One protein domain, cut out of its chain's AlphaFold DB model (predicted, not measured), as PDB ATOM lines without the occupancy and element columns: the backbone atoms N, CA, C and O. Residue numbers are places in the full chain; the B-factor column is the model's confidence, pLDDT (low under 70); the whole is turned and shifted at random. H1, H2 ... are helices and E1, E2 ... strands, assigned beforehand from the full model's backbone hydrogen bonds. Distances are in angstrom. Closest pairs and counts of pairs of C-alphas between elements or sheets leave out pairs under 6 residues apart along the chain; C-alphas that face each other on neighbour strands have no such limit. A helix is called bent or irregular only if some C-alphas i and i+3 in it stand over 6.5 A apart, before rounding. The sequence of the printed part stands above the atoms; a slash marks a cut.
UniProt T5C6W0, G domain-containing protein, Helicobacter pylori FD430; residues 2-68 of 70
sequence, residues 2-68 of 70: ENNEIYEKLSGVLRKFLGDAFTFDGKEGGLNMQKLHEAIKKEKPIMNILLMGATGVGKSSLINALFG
ATOM      1  N   GLU A   2     138.123 178.938 188.155       52.34
ATOM      2  CA  GLU A   2     138.626 179.006 186.759       52.34
ATOM      3  C   GLU A   2     139.936 178.254 186.470       52.34
ATOM      4  O   GLU A   2     140.077 177.678 185.394       52.34
ATOM      5  N   ASN A   3     140.885 178.206 187.415       57.91
ATOM      6  CA  ASN A   3     142.166 177.528 187.174       57.91
ATOM      7  C   ASN A   3     141.977 176.059 186.763       57.91
ATOM      8  O   ASN A   3     142.651 175.594 185.851       57.91
ATOM      9  N   ASN A   4     141.020 175.350 187.369       66.19
ATOM     10  CA  ASN A   4     140.843 173.915 187.143       66.19
ATOM     11  C   ASN A   4     140.352 173.591 185.720       66.19
ATOM     12  O   ASN A   4     140.717 172.563 185.165       66.19
ATOM     13  N   GLU A   5     139.581 174.481 185.092       76.19
ATOM     14  CA  GLU A   5     139.060 174.253 183.739       76.19
ATOM     15  C   GLU A   5     140.157 174.375 182.671       76.19
ATOM     16  O   GLU A   5     140.208 173.590 181.721       76.19
ATOM     17  N   ILE A   6     141.070 175.336 182.840       77.00
ATOM     18  CA  ILE A   6     142.230 175.504 181.957       77.00
ATOM     19  C   ILE A   6     143.168 174.300 182.091       77.00
ATOM     20  O   ILE A   6     143.656 173.795 181.078       77.00
ATOM     21  N   TYR A   7     143.374 173.804 183.317       73.75
ATOM     22  CA  TYR A   7     144.177 172.605 183.568       73.75
ATOM     23  C   TYR A   7     143.603 171.368 182.871       73.75
ATOM     24  O   TYR A   7     144.341 170.669 182.176       73.75
ATOM     25  N   GLU A   8     142.296 171.132 182.976       79.69
ATOM     26  CA  GLU A   8     141.644 169.999 182.312       79.69
ATOM     27  C   GLU A   8     141.686 170.116 180.782       79.69
ATOM     28  O   GLU A   8     141.996 169.147 180.085       79.69
ATOM     29  N   LYS A   9     141.469 171.320 180.236       82.94
ATOM     30  CA  LYS A   9     141.590 171.569 178.791       82.94
ATOM     31  C   LYS A   9     143.009 171.311 178.285       82.94
ATOM     32  O   LYS A   9     143.177 170.635 177.270       82.94
ATOM     33  N   LEU A  10     144.026 171.809 178.988       80.12
ATOM     34  CA  LEU A  10     145.426 171.594 178.622       80.12
ATOM     35  C   LEU A  10     145.808 170.111 178.723       80.12
ATOM     36  O   LEU A  10     146.400 169.571 177.791       80.12
ATOM     37  N   SER A  11     145.409 169.436 179.802       76.19
ATOM     38  CA  SER A  11     145.608 167.993 179.988       76.19
ATOM     39  C   SER A  11     144.969 167.184 178.853       76.19
ATOM     40  O   SER A  11     145.617 166.309 178.275       76.19
ATOM     41  N   GLY A  12     143.737 167.520 178.454       81.81
ATOM     42  CA  GLY A  12     143.042 166.871 177.342       81.81
ATOM     43  C   GLY A  12     143.743 167.060 175.994       81.81
ATOM     44  O   GLY A  12     143.890 166.101 175.233       81.81
ATOM     45  N   VAL A  13     144.237 168.269 175.708       82.50
ATOM     46  CA  VAL A  13     145.023 168.550 174.494       82.50
ATOM     47  C   VAL A  13     146.337 167.766 174.497       82.50
ATOM     48  O   VAL A  13     146.677 167.145 173.488       82.50
ATOM     49  N   LEU A  14     147.051 167.739 175.625       77.56
ATOM     50  CA  LEU A  14     148.320 167.023 175.752       77.56
ATOM     51  C   LEU A  14     148.136 165.508 175.638       77.56
ATOM     52  O   LEU A  14     148.879 164.878 174.896       77.56
ATOM     53  N   ARG A  15     147.114 164.924 176.275       78.00
ATOM     54  CA  ARG A  15     146.778 163.495 176.135       78.00
ATOM     55  C   ARG A  15     146.375 163.133 174.705       78.00
ATOM     56  O   ARG A  15     146.740 162.068 174.224       78.00
ATOM     57  N   LYS A  16     145.668 164.019 173.995       79.19
ATOM     58  CA  LYS A  16     145.328 163.807 172.578       79.19
ATOM     59  C   LYS A  16     146.560 163.844 171.668       79.19
ATOM     60  O   LYS A  16     146.583 163.141 170.667       79.19
ATOM     61  N   PHE A  17     147.551 164.676 171.987       74.69
ATOM     62  CA  PHE A  17     148.747 164.855 171.160       74.69
ATOM     63  C   PHE A  17     149.870 163.858 171.478       74.69
ATOM     64  O   PHE A  17     150.549 163.397 170.570       74.69
ATOM     65  N   LEU A  18     150.086 163.559 172.760       75.88
ATOM     66  CA  LEU A  18     151.175 162.713 173.262       75.88
ATOM     67  C   LEU A  18     150.708 161.287 173.590       75.88
ATOM     68  O   LEU A  18     151.531 160.440 173.930       75.88
ATOM     69  N   GLY A  19     149.405 161.015 173.507       78.00
ATOM     70  CA  GLY A  19     148.836 159.704 173.794       78.00
ATOM     71  C   GLY A  19     149.153 159.236 175.213       78.00
ATOM     72  O   GLY A  19     149.076 159.990 176.183       78.00
ATOM     73  N   ASP A  20     149.540 157.972 175.324       79.12
ATOM     74  CA  ASP A  20     149.936 157.320 176.569       79.12
ATOM     75  C   ASP A  20     151.394 157.607 176.979       79.12
ATOM     76  O   ASP A  20     151.855 157.099 178.008       79.12
ATOM     77  N   ALA A  21     152.124 158.417 176.201       76.38
ATOM     78  CA  ALA A  21     153.451 158.901 176.566       76.38
ATOM     79  C   ALA A  21     153.398 160.043 177.591       76.38
ATOM     80  O   ALA A  21     154.410 160.325 178.230       76.38
ATOM     81  N   PHE A  22     152.242 160.688 177.771       78.94
ATOM     82  CA  PHE A  22     152.044 161.736 178.766       78.94
ATOM     83  C   PHE A  22     151.084 161.271 179.857       78.94
ATOM     84  O   PHE A  22     149.913 160.983 179.607       78.94
ATOM     85  N   THR A  23     151.577 161.233 181.090       73.75
ATOM     86  CA  THR A  23     150.775 160.952 182.277       73.75
ATOM     87  C   THR A  23     150.643 162.221 183.096       73.75
ATOM     88  O   THR A  23     151.637 162.820 183.493       73.75
ATOM     89  N   PHE A  24     149.405 162.620 183.361       66.50
ATOM     90  CA  PHE A  24     149.094 163.722 184.262       66.50
ATOM     91  C   PHE A  24     148.126 163.189 185.314       66.50
ATOM     92  O   PHE A  24     146.951 162.974 185.002       66.50
ATOM     93  N   ASP A  25     148.639 162.874 186.503       65.00
ATOM     94  CA  ASP A  25     147.897 162.236 187.603       65.00
ATOM     95  C   ASP A  25     147.549 163.208 188.750       65.00
ATOM     96  O   ASP A  25     147.098 162.800 189.819       65.00
ATOM     97  N   GLY A  26     147.733 164.511 188.519       57.56
ATOM     98  CA  GLY A  26     147.438 165.568 189.487       57.56
ATOM     99  C   GLY A  26     148.496 165.746 190.580       57.56
ATOM    100  O   GLY A  26     148.373 166.686 191.363       57.56
ATOM    101  N   LYS A  27     149.539 164.902 190.629       61.50
ATOM    102  CA  LYS A  27     150.678 165.049 191.549       61.50
ATOM    103  C   LYS A  27     151.976 165.320 190.799       61.50
ATOM    104  O   LYS A  27     152.670 166.267 191.155       61.50
ATOM    105  N   GLU A  28     152.254 164.568 189.733       56.50
ATOM    106  CA  GLU A  28     153.411 164.791 188.862       56.50
ATOM    107  C   GLU A  28     153.044 164.566 187.385       56.50
ATOM    108  O   GLU A  28     152.488 163.545 186.981       56.50
ATOM    109  N   GLY A  29     153.346 165.563 186.551       66.12
ATOM    110  CA  GLY A  29     153.287 165.418 185.100       66.12
ATOM    111  C   GLY A  29     154.518 164.658 184.621       66.12
ATOM    112  O   GLY A  29     155.625 165.186 184.673       66.12
ATOM    113  N   GLY A  30     154.327 163.425 184.164       73.25
ATOM    114  CA  GLY A  30     155.388 162.556 183.668       73.25
ATOM    115  C   GLY A  30     155.341 162.416 182.152       73.25
ATOM    116  O   GLY A  30     154.277 162.211 181.563       73.25
ATOM    117  N   LEU A  31     156.506 162.490 181.516       78.06
ATOM    118  CA  LEU A  31     156.669 162.190 180.098       78.06
ATOM    119  C   LEU A  31     157.490 160.908 179.964       78.06
ATOM    120  O   LEU A  31     158.669 160.867 180.318       78.06
ATOM    121  N   ASN A  32     156.873 159.843 179.461       82.94
ATOM    122  CA  ASN A  32     157.578 158.608 179.161       82.94
ATOM    123  C   ASN A  32     158.355 158.779 177.851       82.94
ATOM    124  O   ASN A  32     157.799 158.684 176.755       82.94
ATOM    125  N   MET A  33     159.661 159.003 177.976       77.44
ATOM    126  CA  MET A  33     160.546 159.263 176.840       77.44
ATOM    127  C   MET A  33     160.634 158.104 175.841       77.44
ATOM    128  O   MET A  33     160.844 158.352 174.656       77.44
ATOM    129  N   GLN A  34     160.454 156.853 176.277       81.44
ATOM    130  CA  GLN A  34     160.498 155.688 175.384       81.44
ATOM    131  C   GLN A  34     159.263 155.651 174.480       81.44
ATOM    132  O   GLN A  34     159.395 155.612 173.260       81.44
ATOM    133  N   LYS A  35     158.070 155.758 175.074       80.88
ATOM    134  CA  LYS A  35     156.807 155.812 174.325       80.88
ATOM    135  C   LYS A  35     156.730 157.040 173.430       80.88
ATOM    136  O   LYS A  35     156.301 156.948 172.284       80.88
ATOM    137  N   LEU A  36     157.205 158.180 173.930       79.50
ATOM    138  CA  LEU A  36     157.289 159.405 173.149       79.50
ATOM    139  C   LEU A  36     158.184 159.213 171.920       79.50
ATOM    140  O   LEU A  36     157.793 159.562 170.812       79.50
ATOM    141  N   HIS A  37     159.363 158.620 172.093       78.44
ATOM    142  CA  HIS A  37     160.285 158.342 170.996       78.44
ATOM    143  C   HIS A  37     159.683 157.393 169.947       78.44
ATOM    144  O   HIS A  37     159.848 157.631 168.749       78.44
ATOM    145  N   GLU A  38     158.951 156.360 170.370       80.81
ATOM    146  CA  GLU A  38     158.225 155.471 169.457       80.81
ATOM    147  C   GLU A  38     157.103 156.193 168.698       80.81
ATOM    148  O   GLU A  38     156.982 156.021 167.483       80.81
ATOM    149  N   ALA A  39     156.319 157.028 169.386       74.56
ATOM    150  CA  ALA A  39     155.243 157.815 168.788       74.56
ATOM    151  C   ALA A  39     155.779 158.822 167.755       74.56
ATOM    152  O   ALA A  39     155.290 158.882 166.627       74.56
ATOM    153  N   ILE A  40     156.847 159.554 168.092       74.44
ATOM    154  CA  ILE A  40     157.485 160.526 167.191       74.44
ATOM    155  C   ILE A  40     158.022 159.836 165.939       74.44
ATOM    156  O   ILE A  40     157.761 160.295 164.828       74.44
ATOM    157  N   LYS A  41     158.738 158.715 166.103       75.12
ATOM    158  CA  LYS A  41     159.285 157.954 164.971       75.12
ATOM    159  C   LYS A  41     158.204 157.472 164.007       75.12
ATOM    160  O   LYS A  41     158.452 157.443 162.806       75.12
ATOM    161  N   LYS A  42     157.040 157.070 164.526       74.19
ATOM    162  CA  LYS A  42     155.933 156.550 163.713       74.19
ATOM    163  C   LYS A  42     155.132 157.653 163.023       74.19
ATOM    164  O   LYS A  42     154.758 157.475 161.871       74.19
ATOM    165  N   GLU A  43     154.861 158.766 163.703       66.69
ATOM    166  CA  GLU A  43     153.866 159.740 163.230       66.69
ATOM    167  C   GLU A  43     154.457 161.038 162.669       66.69
ATOM    168  O   GLU A  43     153.825 161.683 161.830       66.69
ATOM    169  N   LYS A  44     155.641 161.465 163.126       64.50
ATOM    170  CA  LYS A  44     156.215 162.776 162.784       64.50
ATOM    171  C   LYS A  44     157.736 162.692 162.646       64.50
ATOM    172  O   LYS A  44     158.450 163.052 163.581       64.50
ATOM    173  N   PRO A  45     158.251 162.293 161.465       65.44
ATOM    174  CA  PRO A  45     159.695 162.232 161.222       65.44
ATOM    175  C   PRO A  45     160.388 163.594 161.391       65.44
ATOM    176  O   PRO A  45     161.593 163.645 161.616       65.44
ATOM    177  N   ILE A  46     159.629 164.692 161.307       70.38
ATOM    178  CA  ILE A  46     160.099 166.054 161.558       70.38
ATOM    179  C   ILE A  46     159.296 166.634 162.724       70.38
ATOM    180  O   ILE A  46     158.070 166.744 162.655       70.38
ATOM    181  N   MET A  47     159.995 167.022 163.791       73.56
ATOM    182  CA  MET A  47     159.403 167.644 164.971       73.56
ATOM    183  C   MET A  47     159.688 169.148 164.988       73.56
ATOM    184  O   MET A  47     160.811 169.575 165.238       73.56
ATOM    185  N   ASN A  48     158.643 169.950 164.783       80.06
ATOM    186  CA  ASN A  48     158.714 171.398 164.958       80.06
ATOM    187  C   ASN A  48     158.496 171.747 166.436       80.06
ATOM    188  O   ASN A  48     157.467 171.385 167.007       80.06
ATOM    189  N   ILE A  49     159.447 172.458 167.042       83.00
ATOM    190  CA  ILE A  49     159.406 172.864 168.453       83.00
ATOM    191  C   ILE A  49     159.295 174.388 168.525       83.00
ATOM    192  O   ILE A  49     160.080 175.098 167.900       83.00
ATOM    193  N   LEU A  50     158.342 174.890 169.315       86.19
ATOM    194  CA  LEU A  50     158.245 176.307 169.662       86.19
ATOM    195  C   LEU A  50     158.864 176.531 171.047       86.19
ATOM    196  O   LEU A  50     158.352 176.030 172.045       86.19
ATOM    197  N   LEU A  51     159.949 177.306 171.111       89.06
ATOM    198  CA  LEU A  51     160.603 177.687 172.365       89.06
ATOM    199  C   LEU A  51     160.185 179.108 172.774       89.06
ATOM    200  O   LEU A  51     160.532 180.078 172.102       89.06
ATOM    201  N   MET A  52     159.470 179.245 173.895       91.75
ATOM    202  CA  MET A  52     159.009 180.536 174.434       91.75
ATOM    203  C   MET A  52     159.654 180.864 175.787       91.75
ATOM    204  O   MET A  52     160.119 179.984 176.501       91.75
ATOM    205  N   GLY A  53     159.690 182.152 176.136       91.38
ATOM    206  CA  GLY A  53     160.241 182.656 177.400       91.38
ATOM    207  C   GLY A  53     160.591 184.143 177.324       91.38
ATOM    208  O   GLY A  53     160.666 184.704 176.226       91.38
ATOM    209  N   ALA A  54     160.837 184.782 178.469       93.06
ATOM    210  CA  ALA A  54     161.164 186.210 178.550       93.06
ATOM    211  C   ALA A  54     162.454 186.584 177.783       93.06
ATOM    212  O   ALA A  54     163.268 185.727 177.419       93.06
ATOM    213  N   THR A  55     162.650 187.870 177.490       94.31
ATOM    214  CA  THR A  55     163.897 188.364 176.882       94.31
ATOM    215  C   THR A  55     165.070 188.146 177.845       94.31
ATOM    216  O   THR A  55     164.921 188.323 179.047       94.31
ATOM    217  N   GLY A  56     166.229 187.722 177.333       94.94
ATOM    218  CA  GLY A  56     167.441 187.527 178.142       94.94
ATOM    219  C   GLY A  56     167.582 186.170 178.846       94.94
ATOM    220  O   GLY A  56     168.673 185.855 179.298       94.94
ATOM    221  N   VAL A  57     166.559 185.304 178.862       94.38
ATOM    222  CA  VAL A  57     166.626 183.980 179.537       94.38
ATOM    223  C   VAL A  57     167.491 182.930 178.818       94.38
ATOM    224  O   VAL A  57     167.530 181.779 179.232       94.38
ATOM    225  N   GLY A  58     168.149 183.294 177.713       93.94
ATOM    226  CA  GLY A  58     169.073 182.398 177.009       93.94
ATOM    227  C   GLY A  58     168.445 181.447 175.985       93.94
ATOM    228  O   GLY A  58     169.081 180.465 175.623       93.94
ATOM    229  N   LYS A  59     167.238 181.724 175.461       96.75
ATOM    230  CA  LYS A  59     166.593 180.885 174.420       96.75
ATOM    231  C   LYS A  59     167.501 180.629 173.208       96.75
ATOM    232  O   LYS A  59     167.665 179.486 172.798       96.75
ATOM    233  N   SER A  60     168.115 181.680 172.658       93.81
ATOM    234  CA  SER A  60     169.032 181.557 171.516       93.81
ATOM    235  C   SER A  60     170.305 180.797 171.886       93.81
ATOM    236  O   SER A  60     170.760 179.958 171.117       93.81
ATOM    237  N   SER A  61     170.843 181.039 173.085       95.00
ATOM    238  CA  SER A  61     172.008 180.315 173.595       95.00
ATOM    239  C   SER A  61     171.728 178.817 173.732       95.00
ATOM    240  O   SER A  61     172.568 178.014 173.352       95.00
ATOM    241  N   LEU A  62     170.536 178.437 174.207       92.50
ATOM    242  CA  LEU A  62     170.117 177.039 174.312       92.50
ATOM    243  C   LEU A  62     170.006 176.370 172.937       92.50
ATOM    244  O   LEU A  62     170.506 175.265 172.759       92.50
ATOM    245  N   ILE A  63     169.390 177.039 171.957       91.62
ATOM    246  CA  ILE A  63     169.294 176.511 170.586       91.62
ATOM    247  C   ILE A  63     170.692 176.298 169.999       91.62
ATOM    248  O   ILE A  63     170.961 175.238 169.440       91.62
ATOM    249  N   ASN A  64     171.596 177.263 170.178       91.50
ATOM    250  CA  ASN A  64     172.971 177.146 169.696       91.50
ATOM    251  C   ASN A  64     173.762 176.060 170.438       91.50
ATOM    252  O   ASN A  64     174.561 175.375 169.816       91.50
ATOM    253  N   ALA A  65     173.531 175.851 171.735       92.12
ATOM    254  CA  ALA A  65     174.182 174.774 172.481       92.12
ATOM    255  C   ALA A  65     173.709 173.376 172.042       92.12
ATOM    256  O   ALA A  65     174.484 172.427 172.087       92.12
ATOM    257  N   LEU A  66     172.442 173.240 171.634       89.50
ATOM    258  CA  LEU A  66     171.854 171.960 171.225       89.50
ATOM    259  C   LEU A  66     172.084 171.627 169.746       89.50
ATOM    260  O   LEU A  66     172.258 170.463 169.400       89.50
ATOM    261  N   PHE A  67     172.026 172.636 168.875       86.81
ATOM    262  CA  PHE A  67     171.986 172.457 167.419       86.81
ATOM    263  C   PHE A  67     172.993 173.325 166.662       86.81
ATOM    264  O   PHE A  67     173.034 173.278 165.430       86.81
ATOM    265  N   GLY A  68     173.776 174.144 167.365       80.38
ATOM    266  CA  GLY A  68     174.860 174.895 166.752       80.38
ATOM    267  C   GLY A  68     175.893 173.945 166.159       80.38
ATOM    268  O   GLY A  68     176.173 172.879 166.708       80.38
TER     269      GLY A  68
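AT A GLANCE: This is residues 2 to 68 of the 70 residues of the protein "G domain-containing protein" of Helicobacter pylori FD430 (UniProt T5C6W0). The model is an open arch: long helix H1 with the hairpin E1 E2 beside its later part, H2 making a corner with H1, then a long bare link to lone H3. The printed part has 67 residues, mostly helix, with three named helices and two antiparallel strands. It is loose, radius of gyration of the C-alphas 14.9 A, spanning 36 by 34 by 18 A.

HOW THE PARTS SIT: H1, residues 2 to 21, is irregular: C-alphas 17 and 20 are 9.4 A apart. E1, residues 22 to 24, and E2, residues 29 to 31, form a hairpin; N 23 and O 30 are within hydrogen-bond range, 2.9 A. H2, residues 33 to 43, touches H1 at residues 18 to 21 alone; the closest C-alphas, Ala 21 and Lys 35, are 5.1 A apart. H3, residues 59 to 67, is apart from H1, E1, E2 and H2. Every O i to N i+4 pair is within hydrogen-bond range in H2 and H3, 13 of 16 in H1.

IN THESE COORDINATES: H1 spans 27.0 A from C-alpha 2 (138.626, 179.006, 186.759); H3 ends at C-alpha 67 (171.986, 172.457, 167.419).

THE WHOLE: The printed part has no cut. The 15-residue link H2 to H3 is long. Confidence is under 70 in residues 2 to 4, 24 to 29 and 43 to 45.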